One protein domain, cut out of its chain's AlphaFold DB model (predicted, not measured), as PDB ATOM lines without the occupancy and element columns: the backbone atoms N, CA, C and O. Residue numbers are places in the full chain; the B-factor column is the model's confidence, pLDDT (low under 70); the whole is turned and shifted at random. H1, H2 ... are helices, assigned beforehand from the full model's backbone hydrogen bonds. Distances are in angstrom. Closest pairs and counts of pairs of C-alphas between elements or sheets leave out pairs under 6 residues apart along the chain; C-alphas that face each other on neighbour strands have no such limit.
ATOM      1  N   PRO A 253      95.765 153.057  93.057       89.44
ATOM      2  CA  PRO A 253      94.949 153.698  94.092       89.44
ATOM      3  C   PRO A 253      93.475 153.840  93.692       89.44
ATOM      4  O   PRO A 253      92.588 153.692  94.526       89.44
ATOM      5  N   GLU A 254      93.203 154.075  92.410       86.25
ATOM      6  CA  GLU A 254      91.854 154.189  91.858       86.25
ATOM      7  C   GLU A 254      91.127 152.843  91.900       86.25
ATOM      8  O   GLU A 254      89.984 152.770  92.343       86.25
ATOM      9  N   MET A 255      91.798 151.765  91.488       86.19
ATOM     10  CA  MET A 255      91.228 150.417  91.496       86.19
ATOM     11  C   MET A 255      90.989 149.917  92.922       86.19
ATOM     12  O   MET A 255      89.936 149.363  93.227       86.19
ATOM     13  N   GLY A 256      91.942 150.173  93.822       89.31
ATOM     14  CA  GLY A 256      91.769 149.896  95.242       89.31
ATOM     15  C   GLY A 256      90.582 150.663  95.827       89.31
ATOM     16  O   GLY A 256      89.818 150.098  96.604       89.31
ATOM     17  N   ASN A 257      90.373 151.919  95.416       90.12
ATOM     18  CA  ASN A 257      89.247 152.717  95.891       90.12
ATOM     19  C   ASN A 257      87.908 152.172  95.388       90.12
ATOM     20  O   ASN A 257      86.954 152.107  96.162       90.12
ATOM     21  N   LEU A 258      87.843 151.718  94.131       87.69
ATOM     22  CA  LEU A 258      86.670 151.019  93.597       87.69
ATOM     23  C   LEU A 258      86.355 149.765  94.417       87.69
ATOM     24  O   LEU A 258      85.209 149.570  94.827       87.69
ATOM     25  N   LEU A 259      87.374 148.954  94.711       88.81
ATOM     26  CA  LEU A 259      87.220 147.732  95.494       88.81
ATOM     27  C   LEU A 259      86.726 148.021  96.917       88.81
ATOM     28  O   LEU A 259      85.752 147.418  97.356       88.81
ATOM     29  N   LEU A 260      87.321 148.984  97.622       90.31
ATOM     30  CA  LEU A 260      86.900 149.341  98.982       90.31
ATOM     31  C   LEU A 260      85.497 149.971  99.021       90.31
ATOM     32  O   LEU A 260      84.710 149.663  99.913       90.31
ATOM     33  N   THR A 261      85.155 150.807  98.036       87.25
ATOM     34  CA  THR A 261      83.830 151.446  97.938       87.25
ATOM     35  C   THR A 261      82.739 150.424  97.616       87.25
ATOM     36  O   THR A 261      81.620 150.532  98.110       87.25
ATOM     37  N   SER A 262      83.055 149.380  96.843       87.19
ATOM     38  CA  SER A 262      82.083 148.352  96.444       87.19
ATOM     39  C   SER A 262      81.442 147.587  97.611       87.19
ATOM     40  O   SER A 262      80.318 147.104  97.471       87.19
ATOM     41  N   SER A 263      82.107 147.532  98.771       85.75
ATOM     42  CA  SER A 263      81.552 146.953 100.003       85.75
ATOM     43  C   SER A 263      80.315 147.727 100.485       85.75
ATOM     44  O   SER A 263      79.297 147.121 100.803       85.75
ATOM     45  N   GLN A 264      80.323 149.064 100.392       83.62
ATOM     46  CA  GLN A 264      79.182 149.917 100.768       83.62
ATOM     47  C   GLN A 264      77.957 149.708  99.865       83.62
ATOM     48  O   GLN A 264      76.822 149.959 100.267       83.62
ATOM     49  N   TYR A 265      78.194 149.232  98.643       82.56
ATOM     50  CA  TYR A 265      77.173 148.949  97.639       82.56
ATOM     51  C   TYR A 265      76.804 147.467  97.547       82.56
ATOM     52  O   TYR A 265      76.001 147.100  96.690       82.56
ATOM     53  N   ASN A 266      77.353 146.617  98.425       82.69
ATOM     54  CA  ASN A 266      77.128 145.171  98.434       82.69
ATOM     55  C   ASN A 266      77.434 144.495  97.076       82.69
ATOM     56  O   ASN A 266      76.797 143.516  96.701       82.69
ATOM     57  N   CYS A 267      78.394 145.022  96.314       84.50
ATOM     58  CA  CYS A 267      78.844 144.450  95.038       84.50
ATOM     59  C   CYS A 267      80.344 144.120  95.075       84.50
ATOM     60  O   CYS A 267      81.058 144.224  94.071       84.50
ATOM     61  N   CYS A 268      80.844 143.782  96.268       87.31
ATOM     62  CA  CYS A 268      82.253 143.484  96.491       87.31
ATOM     63  C   CYS A 268      82.737 142.244  95.723       87.31
ATOM     64  O   CYS A 268      83.822 142.326  95.148       87.31
ATOM     65  N   PRO A 269      81.986 141.125  95.638       86.69
ATOM     66  CA  PRO A 269      82.406 139.965  94.849       86.69
ATOM     67  C   PRO A 269      82.590 140.282  93.361       86.69
ATOM     68  O   PRO A 269      83.573 139.858  92.756       86.69
ATOM     69  N   GLU A 270      81.670 141.050  92.778       86.06
ATOM     70  CA  GLU A 270      81.732 141.480  91.383       86.06
ATOM     71  C   GLU A 270      82.927 142.417  91.156       86.06
ATOM     72  O   GLU A 270      83.722 142.210  90.237       86.06
ATOM     73  N   MET A 271      83.114 143.411  92.029       87.12
ATOM     74  CA  MET A 271      84.255 144.324  91.926       87.12
ATOM     75  C   MET A 271      85.592 143.602  92.114       87.12
ATOM     76  O   MET A 271      86.567 143.920  91.436       87.12
ATOM     77  N   LEU A 272      85.639 142.604  92.995       88.75
ATOM     78  CA  LEU A 272      86.816 141.777  93.229       88.75
ATOM     79  C   LEU A 272      87.202 140.984  91.972       88.75
ATOM     80  O   LEU A 272      88.380 140.969  91.619       88.75
ATOM     81  N   THR A 273      86.228 140.388  91.271       86.62
ATOM     82  CA  THR A 273      86.455 139.737  89.968       86.62
ATOM     83  C   THR A 273      87.006 140.726  88.942       86.62
ATOM     84  O   THR A 273      87.985 140.439  88.258       86.62
ATOM     85  N   ILE A 274      86.404 141.913  88.840       85.56
ATOM     86  CA  ILE A 274      86.857 142.953  87.909       85.56
ATOM     87  C   ILE A 274      88.309 143.346  88.202       85.56
ATOM     88  O   ILE A 274      89.153 143.331  87.305       85.56
ATOM     89  N   CYS A 275      88.616 143.658  89.464       86.31
ATOM     90  CA  CYS A 275      89.950 144.072  89.881       86.31
ATOM     91  C   CYS A 275      90.983 142.967  89.632       86.31
ATOM     92  O   CYS A 275      92.081 143.265  89.164       86.31
ATOM     93  N   SER A 276      90.645 141.699  89.896       85.62
ATOM     94  CA  SER A 276      91.571 140.581  89.696       85.62
ATOM     95  C   SER A 276      91.874 140.332  88.219       85.62
ATOM     96  O   SER A 276      93.032 140.124  87.853       85.62
ATOM     97  N   MET A 277      90.863 140.428  87.354       81.50
ATOM     98  CA  MET A 277      91.044 140.296  85.909       81.50
ATOM     99  C   MET A 277      91.891 141.432  85.346       81.50
ATOM    100  O   MET A 277      92.800 141.169  84.561       81.50
ATOM    101  N   MET A 278      91.656 142.672  85.779       78.81
ATOM    102  CA  MET A 278      92.448 143.830  85.348       78.81
ATOM    103  C   MET A 278      93.891 143.789  85.864       78.81
ATOM    104  O   MET A 278      94.803 144.211  85.159       78.81
ATOM    105  N   ALA A 279      94.129 143.255  87.064       75.00
ATOM    106  CA  ALA A 279      95.468 143.206  87.654       75.00
ATOM    107  C   ALA A 279      96.401 142.193  86.966       75.00
ATOM    108  O   ALA A 279      97.608 142.411  86.879       75.00
ATOM    109  N   VAL A 280      95.852 141.094  86.445       69.38
ATOM    110  CA  VAL A 280      96.618 140.045  85.747       69.38
ATOM    111  C   VAL A 280      96.924 140.415  84.293       69.38
ATOM    112  O   VAL A 280      97.797 139.823  83.653       69.38
ATOM    113  N   SER A 281      96.249 141.426  83.753       59.47
ATOM    114  CA  SER A 281      96.215 141.671  82.321       59.47
ATOM    115  C   SER A 281      96.717 143.057  81.922       59.47
ATOM    116  O   SER A 281      95.970 143.981  81.631       59.47
ATOM    117  N   GLY A 282      98.018 143.132  81.646       49.44
ATOM    118  CA  GLY A 282      98.537 144.088  80.656       49.44
ATOM    119  C   GLY A 282      98.137 143.749  79.203       49.44
ATOM    120  O   GLY A 282      98.782 144.231  78.279       49.44
ATOM    121  N   LYS A 283      97.150 142.856  78.993       38.81
ATOM    122  CA  LYS A 283      96.756 142.254  77.699       38.81
ATOM    123  C   LYS A 283      95.240 142.236  77.416       38.81
ATOM    124  O   LYS A 283      94.868 141.863  76.312       38.81
ATOM    125  N   PHE A 284      94.371 142.624  78.359       36.72
ATOM    126  CA  PHE A 284      92.926 142.807  78.094       36.72
ATOM    127  C   PHE A 284      92.591 144.240  77.646       36.72
ATOM    128  O   PHE A 284      91.432 144.562  77.413       36.72
ATOM    129  N   VAL A 285      93.607 145.097  77.497       33.88
ATOM    130  CA  VAL A 285      93.455 146.455  76.973       33.88
ATOM    131  C   VAL A 285      93.456 146.389  75.451       33.88
ATOM    132  O   VAL A 285      94.479 146.095  74.833       33.88
ATOM    133  N   ASP A 294      84.407 151.327  79.612       53.31
ATOM    134  CA  ASP A 294      83.003 151.675  79.767       53.31
ATOM    135  C   ASP A 294      82.347 150.630  80.679       53.31
ATOM    136  O   ASP A 294      82.872 149.535  80.895       53.31
ATOM    137  N   LEU A 295      81.172 150.940  81.243       53.66
ATOM    138  CA  LEU A 295      80.434 149.988  82.089       53.66
ATOM    139  C   LEU A 295      80.275 148.614  81.402       53.66
ATOM    140  O   LEU A 295      80.317 147.574  82.056       53.66
ATOM    141  N   PHE A 296      80.134 148.624  80.074       56.94
ATOM    142  CA  PHE A 296      80.042 147.430  79.244       56.94
ATOM    143  C   PHE A 296      81.280 146.533  79.338       56.94
ATOM    144  O   PHE A 296      81.120 145.319  79.453       56.94
ATOM    145  N   ASP A 297      82.485 147.097  79.379       67.62
ATOM    146  CA  ASP A 297      83.719 146.309  79.416       67.62
ATOM    147  C   ASP A 297      83.876 145.576  80.756       67.62
ATOM    148  O   ASP A 297      84.269 144.410  80.804       67.62
ATOM    149  N   TYR A 298      83.469 146.209  81.861       72.38
ATOM    150  CA  TYR A 298      83.438 145.562  83.177       72.38
ATOM    151  C   TYR A 298      82.452 144.389  83.229       72.38
ATOM    152  O   TYR A 298      82.738 143.356  83.839       72.38
ATOM    153  N   LEU A 299      81.300 144.515  82.566       69.19
ATOM    154  CA  LEU A 299      80.322 143.431  82.475       69.19
ATOM    155  C   LEU A 299      80.827 142.269  81.611       69.19
ATOM    156  O   LEU A 299      80.511 141.116  81.910       69.19
ATOM    157  N   VAL A 300      81.614 142.543  80.566       73.69
ATOM    158  CA  VAL A 300      82.262 141.497  79.757       73.69
ATOM    159  C   VAL A 300      83.216 140.673  80.618       73.69
ATOM    160  O   VAL A 300      83.147 139.446  80.574       73.69
ATOM    161  N   LEU A 301      84.032 141.321  81.455       76.62
ATOM    162  CA  LEU A 301      84.933 140.631  82.383       76.62
ATOM    163  C   LEU A 301      84.169 139.688  83.326       76.62
ATOM    164  O   LEU A 301      84.495 138.504  83.415       76.62
ATOM    165  N   LEU A 302      83.091 140.170  83.954       76.94
ATOM    166  CA  LEU A 302      82.251 139.348  84.836       76.94
ATOM    167  C   LEU A 302      81.655 138.131  84.121       76.94
ATOM    168  O   LEU A 302      81.675 137.021  84.652       76.94
ATOM    169  N   LYS A 303      81.134 138.323  82.904       74.75
ATOM    170  CA  LYS A 303      80.568 137.228  82.105       74.75
ATOM    171  C   LYS A 303      81.619 136.189  81.738       74.75
ATOM    172  O   LYS A 303      81.333 134.994  81.760       74.75
ATOM    173  N   LEU A 304      82.816 136.645  81.398       76.56
ATOM    174  CA  LEU A 304      83.911 135.786  80.978       76.56
ATOM    175  C   LEU A 304      84.436 134.943  82.155       76.56
ATOM    176  O   LEU A 304      84.673 133.748  81.983       76.56
ATOM    177  N   GLU A 305      84.503 135.506  83.366       79.25
ATOM    178  CA  GLU A 305      84.811 134.736  84.581       79.25
ATOM    179  C   GLU A 305      83.710 133.726  84.927       79.25
ATOM    180  O   GLU A 305      84.007 132.555  85.164       79.25
ATOM    181  N   ALA A 306      82.436 134.128  84.875       78.44
ATOM    182  CA  ALA A 306      81.315 133.223  85.132       78.44
ATOM    183  C   ALA A 306      81.284 132.042  84.142       78.44
ATOM    184  O   ALA A 306      81.056 130.895  84.531       78.44
ATOM    185  N   ALA A 307      81.559 132.302  82.859       73.50
ATOM    186  CA  ALA A 307      81.674 131.268  81.837       73.50
ATOM    187  C   ALA A 307      82.841 130.302  82.111       73.50
ATOM    188  O   ALA A 307      82.689 129.093  81.938       73.50
ATOM    189  N   PHE A 308      83.982 130.819  82.570       77.62
ATOM    190  CA  PHE A 308      85.152 130.017  82.932       77.62
ATOM    191  C   PHE A 308      84.923 129.145  84.174       77.62
ATOM    192  O   PHE A 308      85.368 127.997  84.226       77.62
ATOM    193  N   GLN A 309      84.189 129.649  85.170       78.06
ATOM    194  CA  GLN A 309      83.796 128.848  86.329       78.06
ATOM    195  C   GLN A 309      82.841 127.713  85.934       78.06
ATOM    196  O   GLN A 309      83.046 126.570  86.346       78.06
ATOM    197  N   LYS A 310      81.841 127.996  85.083       76.50
ATOM    198  CA  LYS A 310      80.886 126.985  84.583       76.50
ATOM    199  C   LYS A 310      81.572 125.837  83.837       76.50
ATOM    200  O   LYS A 310      81.073 124.716  83.853       76.50
ATOM    201  N   SER A 311      82.717 126.082  83.207       69.75
ATOM    202  CA  SER A 311      83.483 125.065  82.480       69.75
ATOM    203  C   SER A 311      84.545 124.344  83.323       69.75
ATOM    204  O   SER A 311      85.448 123.702  82.770       69.75
ATOM    205  N   ALA A 312      84.471 124.460  84.655       67.81
ATOM    206  CA  ALA A 312      85.449 123.912  85.597       67.81
ATOM    207  C   ALA A 312      86.899 124.340  85.287       67.81
ATOM    208  O   ALA A 312      87.847 123.598  85.539       67.81
ATOM    209  N   GLY A 313      87.082 125.522  84.688       62.03
ATOM    210  CA  GLY A 313      88.398 126.060  84.348       62.03
ATOM    211  C   GLY A 313      89.150 125.303  83.247       62.03
ATOM    212  O   GLY A 313      90.375 125.421  83.160       62.03
ATOM    213  N   THR A 314      88.447 124.505  82.428       58.97
ATOM    214  CA  THR A 314      89.076 123.629  81.417       58.97
ATOM    215  C   THR A 314      88.892 124.095  79.972       58.97
ATOM    216  O   THR A 314      89.769 123.833  79.152       58.97
ATOM    217  N   LYS A 315      87.794 124.790  79.637       59.38
ATOM    218  CA  LYS A 315      87.505 125.302  78.278       59.38
ATOM    219  C   LYS A 315      86.690 126.593  78.323       59.38
ATOM    220  O   LYS A 315      85.880 126.768  79.220       59.38
ATOM    221  N   LEU A 316      86.842 127.484  77.350       59.66
ATOM    222  CA  LEU A 316      85.907 128.601  77.166       59.66
ATOM    223  C   LEU A 316      84.777 128.198  76.203       59.66
ATOM    224  O   LEU A 316      85.023 127.377  75.316       59.66
ATOM    225  N   PRO A 317      83.547 128.730  76.353       53.59
ATOM    226  CA  PRO A 317      82.494 128.537  75.357       53.59
ATOM    227  C   PRO A 317      82.951 129.048  73.982       53.59
ATOM    228  O   PRO A 317      83.645 130.060  73.912       53.59
ATOM    229  N   SER A 318      82.492 128.415  72.898       52.53
ATOM    230  CA  SER A 318      82.782 128.766  71.489       52.53
ATOM    231  C   SER A 318      82.326 130.172  71.057       52.53
ATOM    232  O   SER A 318      82.380 130.520  69.886       52.53
ATOM    233  N   LEU A 319      81.831 130.987  71.992       46.38
ATOM    234  CA  LEU A 319      81.343 132.345  71.761       46.38
ATOM    235  C   LEU A 319      82.478 133.382  71.648       46.38
ATOM    236  O   LEU A 319      82.207 134.552  71.397       46.38
ATOM    237  N   LEU A 320      83.727 132.977  71.903       50.47
ATOM    238  CA  LEU A 320      84.888 133.869  72.013       50.47
ATOM    239  C   LEU A 320      85.901 133.708  70.869       50.47
ATOM    240  O   LEU A 320      86.897 134.433  70.859       50.47
ATOM    241  N   ASP A 321      85.622 132.838  69.893       45.81
ATOM    242  CA  ASP A 321      86.504 132.562  68.749       45.81
ATOM    243  C   ASP A 321      86.807 133.825  67.907       45.81
ATOM    244  O   ASP A 321      87.876 133.924  67.310       45.81
ATOM    245  N   ASP A 322      85.936 134.842  67.956       42.94
ATOM    246  CA  ASP A 322      86.072 136.101  67.202       42.94
ATOM    247  C   ASP A 322      86.691 137.275  67.999       42.94
ATOM    248  O   ASP A 322      86.810 138.386  67.484       42.94
ATOM    249  N   THR A 323      87.104 137.081  69.261       47.06
ATOM    250  CA  THR A 323      87.471 138.203  70.164       47.06
ATOM    251  C   THR A 323      88.918 138.709  70.073       47.06
ATOM    252  O   THR A 323      89.337 139.539  70.877       47.06
ATOM    253  N   GLY A 324      89.691 138.279  69.073       42.28
ATOM    254  CA  GLY A 324      91.014 138.858  68.793       42.28
ATOM    255  C   GLY A 324      92.121 138.493  69.793       42.28
ATOM    256  O   GLY A 324      93.194 139.098  69.761       42.28
ATOM    257  N   PHE A 325      91.909 137.498  70.661       49.94
ATOM    258  CA  PHE A 325      92.982 136.946  71.493       49.94
ATOM    259  C   PHE A 325      93.942 136.099  70.655       49.94
ATOM    260  O   PHE A 325      93.532 135.250  69.871       49.94
ATOM    261  N   SER A 326      95.246 136.307  70.853       47.28
ATOM    262  CA  SER A 326      96.310 135.669  70.068       47.28
ATOM    263  C   SER A 326      96.363 134.135  70.192       47.28
ATOM    264  O   SER A 326      96.908 133.486  69.302       47.28
ATOM    265  N   SER A 327      95.822 133.552  71.273       59.72
ATOM    266  CA  SER A 327      95.526 132.114  71.400       59.72
ATOM    267  C   SER A 327      94.576 131.823  72.574       59.72
ATOM    268  O   SER A 327      94.637 132.490  73.611       59.72
ATOM    269  N   MET A 328      93.721 130.800  72.443       65.38
ATOM    270  CA  MET A 328      92.800 130.350  73.506       65.38
ATOM    271  C   MET A 328      93.531 129.892  74.780       65.38
ATOM    272  O   MET A 328      93.060 130.158  75.885       65.38
ATOM    273  N   ASP A 329      94.713 129.284  74.648       66.94
ATOM    274  CA  ASP A 329      95.521 128.848  75.795       66.94
ATOM    275  C   ASP A 329      96.002 130.030  76.648       66.94
ATOM    276  O   ASP A 329      95.956 129.971  77.876       66.94
ATOM    277  N   SER A 330      96.380 131.145  76.009       66.31
ATOM    278  CA  SER A 330      96.783 132.368  76.719       66.31
ATOM    279  C   SER A 330      95.628 132.988  77.507       66.31
ATOM    280  O   SER A 330      95.841 133.555  78.578       66.31
ATOM    281  N   LEU A 331      94.402 132.885  76.989       71.31
ATOM    282  CA  LEU A 331      93.204 133.383  77.661       71.31
ATOM    283  C   LEU A 331      92.857 132.528  78.886       71.31
ATOM    284  O   LEU A 331      92.591 133.068  79.956       71.31
ATOM    285  N   VAL A 332      92.924 131.200  78.754       74.56
ATOM    286  CA  VAL A 332      92.731 130.264  79.875       74.56
ATOM    287  C   VAL A 332      93.785 130.475  80.964       74.56
ATOM    288  O   VAL A 332      93.450 130.487  82.149       74.56
ATOM    289  N   GLU A 333      95.047 130.680  80.588       75.44
ATOM    290  CA  GLU A 333      96.123 130.978  81.536       75.44
ATOM    291  C   GLU A 333      95.884 132.308  82.267       75.44
ATOM    292  O   GLU A 333      95.967 132.361  83.496       75.44
ATOM    293  N   ALA A 334      95.495 133.360  81.537       74.44
ATOM    294  CA  ALA A 334      95.145 134.650  82.124       74.44
ATOM    295  C   ALA A 334      93.953 134.545  83.092       74.44
ATOM    296  O   ALA A 334      93.956 135.183  84.143       74.44
ATOM    297  N   LEU A 335      92.957 133.714  82.781       79.50
ATOM    298  CA  LEU A 335      91.805 133.484  83.653       79.50
ATOM    299  C   LEU A 335      92.148 132.708  84.915       79.50
ATOM    300  O   LEU A 335      91.673 133.050  85.999       79.50
ATOM    301  N   ARG A 336      93.000 131.687  84.796       82.00
ATOM    302  CA  ARG A 336      93.507 130.951  85.958       82.00
ATOM    303  C   ARG A 336      94.271 131.890  86.886       82.00
ATOM    304  O   ARG A 336      93.965 131.948  88.074       82.00
ATOM    305  N   ALA A 337      95.170 132.697  86.328       79.19
ATOM    306  CA  ALA A 337      95.893 133.710  87.084       79.19
ATOM    307  C   ALA A 337      94.947 134.756  87.712       79.19
ATOM    308  O   ALA A 337      95.137 135.139  88.863       79.19
ATOM    309  N   ALA A 338      93.886 135.185  87.015       83.06
ATOM    310  CA  ALA A 338      92.885 136.103  87.571       83.06
ATOM    311  C   ALA A 338      92.102 135.492  88.745       83.06
ATOM    312  O   ALA A 338      91.760 136.208  89.687       83.06
ATOM    313  N   SER A 339      91.838 134.183  88.719       84.88
ATOM    314  CA  SER A 339      91.205 133.453  89.826       84.88
ATOM    315  C   SER A 339      92.125 133.347  91.053       84.88
ATOM    316  O   SER A 339      91.704 133.565  92.194       84.88
ATOM    317  N   GLU A 340      93.416 133.103  90.831       83.88
ATOM    318  CA  GLU A 340      94.435 133.116  91.888       83.88
ATOM    319  C   GLU A 340      94.578 134.519  92.507       83.88
ATOM    320  O   GLU A 340      94.492 134.677  93.728       83.88
ATOM    321  N   ALA A 341      94.662 135.562  91.672       84.88
ATOM    322  CA  ALA A 341      94.690 136.954  92.122       84.88
ATOM    323  C   ALA A 341      93.418 137.353  92.890       84.88
ATOM    324  O   ALA A 341      93.498 138.061  93.894       84.88
ATOM    325  N   LYS A 342      92.242 136.864  92.469       88.62
ATOM    326  CA  LYS A 342      90.963 137.064  93.174       88.62
ATOM    327  C   LYS A 342      91.027 136.503  94.591       88.62
ATOM    328  O   LYS A 342      90.633 137.180  95.539       88.62
ATOM    329  N   THR A 343      91.565 135.293  94.739       88.31
ATOM    330  CA  THR A 343      91.733 134.630  96.040       88.31
ATOM    331  C   THR A 343      92.680 135.423  96.939       88.31
ATOM    332  O   THR A 343      92.367 135.674  98.103       88.31
ATOM    333  N   MET A 344      93.807 135.889  96.397       86.06
ATOM    334  CA  MET A 344      94.748 136.714  97.152       86.06
ATOM    335  C   MET A 344      94.127 138.039  97.605       86.06
ATOM    336  O   MET A 344      94.215 138.381  98.782       86.06
ATOM    337  N   LEU A 345      93.492 138.776  96.692       89.19
ATOM    338  CA  LEU A 345      92.840 140.045  97.015       89.19
ATOM    339  C   LEU A 345      91.733 139.848  98.059       89.19
ATOM    340  O   LEU A 345      91.636 140.650  98.983       89.19
ATOM    341  N   SER A 346      90.964 138.757  97.972       90.69
ATOM    342  CA  SER A 346      89.973 138.383  98.989       90.69
ATOM    343  C   SER A 346      90.610 138.226 100.373       90.69
ATOM    344  O   SER A 346      90.135 138.808 101.343       90.69
ATOM    345  N   ASN A 347      91.733 137.508 100.468       88.25
ATOM    346  CA  ASN A 347      92.440 137.315 101.736       88.25
ATOM    347  C   ASN A 347      92.963 138.637 102.316       88.25
ATOM    348  O   ASN A 347      92.890 138.847 103.527       88.25
ATOM    349  N   ILE A 348      93.448 139.546 101.463       88.12
ATOM    350  CA  ILE A 348      93.875 140.885 101.889       88.12
ATOM    351  C   ILE A 348      92.672 141.683 102.413       88.12
ATOM    352  O   ILE A 348      92.773 142.293 103.474       88.12
ATOM    353  N   LEU A 349      91.524 141.655 101.722       90.12
ATOM    354  CA  LEU A 349      90.291 142.316 102.172       90.12
ATOM    355  C   LEU A 349      89.807 141.784 103.526       90.12
ATOM    356  O   LEU A 349      89.492 142.583 104.407       90.12
ATOM    357  N   ILE A 350      89.816 140.461 103.714       88.38
ATOM    358  CA  ILE A 350      89.464 139.816 104.987       88.38
ATOM    359  C   ILE A 350      90.412 140.280 106.100       88.38
ATOM    360  O   ILE A 350      89.953 140.672 107.169       88.38
ATOM    361  N   GLY A 351      91.724 140.304 105.843       85.81
ATOM    362  CA  GLY A 351      92.719 140.798 106.802       85.81
ATOM    363  C   GLY A 351      92.595 142.294 107.126       85.81
ATOM    364  O   GLY A 351      93.094 142.740 108.153       85.81
ATOM    365  N   MET A 352      91.920 143.069 106.272       87.69
ATOM    366  CA  MET A 352      91.591 144.482 106.497       87.69
ATOM    367  C   MET A 352      90.191 144.694 107.092       87.69
ATOM    368  O   MET A 352      89.752 145.843 107.174       87.69
ATOM    369  N   GLU A 353      89.495 143.618 107.474       87.56
ATOM    370  CA  GLU A 353      88.127 143.646 108.011       87.56
ATOM    371  C   GLU A 353      87.121 144.317 107.052       87.56
ATOM    372  O   GLU A 353      86.202 145.020 107.467       87.56
ATOM    373  N   VAL A 354      87.305 144.132 105.740       84.12
ATOM    374  CA  VAL A 354      86.355 144.599 104.723       84.12
ATOM    375  C   VAL A 354      85.324 143.508 104.463       84.12
ATOM    376  O   VAL A 354      85.673 142.393 104.077       84.12
ATOM    377  N   GLU A 355      84.044 143.833 104.638       79.44
ATOM    378  CA  GLU A 355      82.967 142.876 104.401       79.44
ATOM    379  C   GLU A 355      82.783 142.613 102.897       79.44
ATOM    380  O   GLU A 355      82.475 143.517 102.111       79.44
ATOM    381  N   VAL A 356      82.945 141.350 102.498       78.19
ATOM    382  CA  VAL A 356      82.713 140.881 101.125       78.19
ATOM    383  C   VAL A 356      81.256 140.426 101.002       78.19
ATOM    384  O   VAL A 356      80.951 139.235 100.968       78.19
ATOM    385  N   VAL A 357      80.337 141.393 100.992       74.50
ATOM    386  CA  VAL A 357      78.888 141.141 100.914       74.50
ATOM    387  C   VAL A 357      78.403 141.253  99.474       74.50
ATOM    388  O   VAL A 357      78.833 142.131  98.721       74.50
ATOM    389  N   ARG A 358      77.485 140.354  99.108       70.69
ATOM    390  CA  ARG A 358      76.745 140.382  97.846       70.69
ATOM    391  C   ARG A 358      75.322 140.875  98.082       70.69
ATOM    392  O   ARG A 358      74.684 140.479  99.056       70.69
ATOM    393  N   THR A 359      74.786 141.679  97.171       63.56
ATOM    394  CA  THR A 359      73.362 142.015  97.149       63.56
ATOM    395  C   THR A 359      72.521 140.763  96.913       63.56
ATOM    396  O   THR A 359      72.733 140.054  95.931       63.56
ATOM    397  N   ASN A 360      71.492 140.562  97.742       55.41
ATOM    398  CA  ASN A 360      70.391 139.623  97.474       55.41
ATOM    399  C   ASN A 360      69.382 140.165  96.443       55.41
ATOM    400  O   ASN A 360      68.386 139.507  96.149       55.41
ATOM    401  N   ASP A 361      69.610 141.372  95.923       52.44
ATOM    402  CA  ASP A 361      68.709 142.043  94.994       52.44
ATOM    403  C   ASP A 361      68.854 141.435  93.589       52.44
ATOM    404  O   ASP A 361      69.661 141.869  92.764       52.44
ATOM    405  N   GLN A 362      68.112 140.351  93.348       51.72
ATOM    406  CA  GLN A 362      68.173 139.583  92.101       51.72
ATOM    407  C   GLN A 362      67.695 140.380  90.878       51.72
ATOM    408  O   GLN A 362      67.998 139.994  89.753       51.72
ATOM    409  N   GLN A 363      66.976 141.493  91.069       47.59
ATOM    410  CA  GLN A 363      66.357 142.220  89.960       47.59
ATOM    411  C   GLN A 363      67.336 143.141  89.218       47.59
ATOM    412  O   GLN A 363      67.279 143.209  87.989       47.59
ATOM    413  N   HIS A 364      68.270 143.819  89.905       60.06
ATOM    414  CA  HIS A 364      69.135 144.828  89.264       60.06
ATOM    415  C   HIS A 364      70.585 144.920  89.807       60.06
ATOM    416  O   HIS A 364      71.040 146.000  90.197       60.06
ATOM    417  N   PRO A 365      71.383 143.838  89.756       62.62
ATOM    418  CA  PRO A 365      72.779 143.820  90.236       62.62
ATOM    419  C   PRO A 365      73.705 144.856  89.563       62.62
ATOM    420  O   PRO A 365      74.661 145.349  90.165       62.62
ATOM    421  N   HIS A 366      73.409 145.248  88.322       69.12
ATOM    422  CA  HIS A 366      74.171 146.255  87.579       69.12
ATOM    423  C   HIS A 366      74.043 147.669  88.171       69.12
ATOM    424  O   HIS A 366      74.943 148.489  87.980       69.12
ATOM    425  N   ILE A 367      72.966 147.972  88.907       72.06
ATOM    426  CA  ILE A 367      72.756 149.297  89.510       72.06
ATOM    427  C   ILE A 367      73.756 149.527  90.641       72.06
ATOM    428  O   ILE A 367      74.410 150.570  90.670       72.06
ATOM    429  N   SER A 368      73.912 148.559  91.546       76.56
ATOM    430  CA  SER A 368      74.879 148.639  92.647       76.56
ATOM    431  C   SER A 368      76.307 148.759  92.128       76.56
ATOM    432  O   SER A 368      77.048 149.638  92.566       76.56
ATOM    433  N   LEU A 369      76.653 147.960  91.114       76.88
ATOM    434  CA  LEU A 369      77.959 148.027  90.463       76.88
ATOM    435  C   LEU A 369      78.206 149.394  89.809       76.88
ATOM    436  O   LEU A 369      79.276 149.974  89.974       76.88
ATOM    437  N   THR A 370      77.213 149.944  89.108       75.81
ATOM    438  CA  THR A 370      77.319 151.267  88.472       75.81
ATOM    439  C   THR A 370      77.506 152.370  89.507       75.81
ATOM    440  O   THR A 370      78.372 153.226  89.337       75.81
ATOM    441  N   LYS A 371      76.744 152.340  90.607       76.38
ATOM    442  CA  LYS A 371      76.892 153.306  91.704       76.38
ATOM    443  C   LYS A 371      78.282 153.226  92.337       76.38
ATOM    444  O   LYS A 371      78.934 154.259  92.474       76.38
ATOM    445  N   ALA A 372      78.771 152.015  92.613       80.06
ATOM    446  CA  ALA A 372      80.120 151.799  93.131       80.06
ATOM    447  C   ALA A 372      81.207 152.303  92.168       80.06
ATOM    448  O   ALA A 372      82.173 152.926  92.602       80.06
ATOM    449  N   LEU A 373      81.044 152.078  90.859       78.31
ATOM    450  CA  LEU A 373      81.974 152.570  89.838       78.31
ATOM    451  C   LEU A 373      81.975 154.100  89.742       78.31
ATOM    452  O   LEU A 373      83.033 154.694  89.551       78.31
ATOM    453  N   ILE A 374      80.808 154.735  89.866       75.00
ATOM    454  CA  ILE A 374      80.676 156.194  89.819       75.00
ATOM    455  C   ILE A 374      81.313 156.833  91.052       75.00
ATOM    456  O   ILE A 374      82.092 157.768  90.905       75.00
ATOM    457  N   GLU A 375      80.999 156.341  92.252       74.94
ATOM    458  CA  GLU A 375      81.527 156.925  93.488       74.94
ATOM    459  C   GLU A 375      83.011 156.600  93.696       74.94
ATOM    460  O   GLU A 375      83.783 157.459  94.123       74.94
ATOM    461  N   GLY A 376      83.440 155.389  93.338       72.06
ATOM    462  CA  GLY A 376      84.833 154.979  93.470       72.06
ATOM    463  C   GLY A 376      85.773 155.664  92.470       72.06
ATOM    464  O   GLY A 376      86.969 155.792  92.750       72.06
ATOM    465  N   LYS A 377      85.270 156.139  91.319       69.88
ATOM    466  CA  LYS A 377      86.063 156.916  90.357       69.88
ATOM    467  C   LYS A 377      86.035 158.396  90.750       69.88
ATOM    468  O   LYS A 377      85.093 159.122  90.448       69.88
ATOM    469  N   SER A 378      87.141 158.870  91.323       57.97
ATOM    470  CA  SER A 378      87.350 160.269  91.736       57.97
ATOM    471  C   SER A 378      87.121 161.321  90.636       57.97
ATOM    472  O   SER A 378      86.867 162.481  90.951       57.97
ATOM    473  N   ASN A 379      87.178 160.920  89.358       48.59
ATOM    474  CA  ASN A 379      87.091 161.791  88.181       48.59
ATOM    475  C   ASN A 379      85.810 161.625  87.339       48.59
ATOM    476  O   ASN A 379      85.758 162.149  86.223       48.59
ATOM    477  N   VAL A 380      84.772 160.912  87.800       45.53
ATOM    478  CA  VAL A 380      83.520 160.871  87.021       45.53
ATOM    479  C   VAL A 380      82.884 162.255  87.044       45.53
ATOM    480  O   VAL A 380      82.438 162.762  88.073       45.53
TER     481      VAL A 380
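Overview. This is residues 253 to 285 and 294 to 380 of the 407 residues of the protein "HA2 domain-containing protein" of Spongospora subterranea (UniProt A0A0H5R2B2). H2 sits in the middle of a compact body of helices, with H1 folded back beside it as a helical hairpin and the long H4 and the shorter H3 each crossing it. H5 packs on H1 at a steep tilt. The printed part has 120 residues, with five named helices in the order H1 to H5 and no named strand, in the class all helix. The radius of gyration of the C-alphas is 14.4 A, and the rounded outline spans 37 by 29 by 29 A.

Along the chain. H1, residues 253 to 264, begins at C-alpha 253 (94.949, 153.698, 94.092) and is 17.5 A long. H2 is residues 268 to 280, 18.3 A. H3 is residues 295 to 310, 23.1 A. H4, residues 328 to 351, is 34.9 A long. H5, residues 365 to 376, is 16.7 A long and ends at C-alpha 376 (84.833, 154.979, 93.470).

Arrangement. H2 is the hub, touching three helices. It forms a hairpin with H1, at a shallow tilt of 18 degrees, opposite ways; their closest C-alphas are those of Ser 262 and Cys 268, 4.9 A. H2 touches H4 at a steep tilt of 53 degrees, closest at the C-alphas of Met 277 and Ala 338, 4.9 A. H3 touches H2 with residues 298 to 305 alone, about perpendicular at 89 degrees; the C-alphas of Ile 274 and Leu 301 are closest, 6.3 A. H1 touches H5 at 48 degrees, closest at the C-alphas of Leu 258 and Gly 376, 4.4 A. H1 and H4 are only just apart, 8.4 A at the closest. In H2, H3, H4 and H5 every O i to N i+4 pair is within hydrogen-bond range; in H1, 6 of 8 are.

Size, cuts and confidence. The C-alphas farthest apart, of Asp 322 and Glu 353, are 41.6 A apart. Residues 286 to 293 are not printed, and C-alphas 285 and 294 are 12.0 A apart across this cut. The links H3 to H4 and H4 to H5 are long. The mean pLDDT of the printed part is 72.5; 43 residues are under 70, among them 311 to 330.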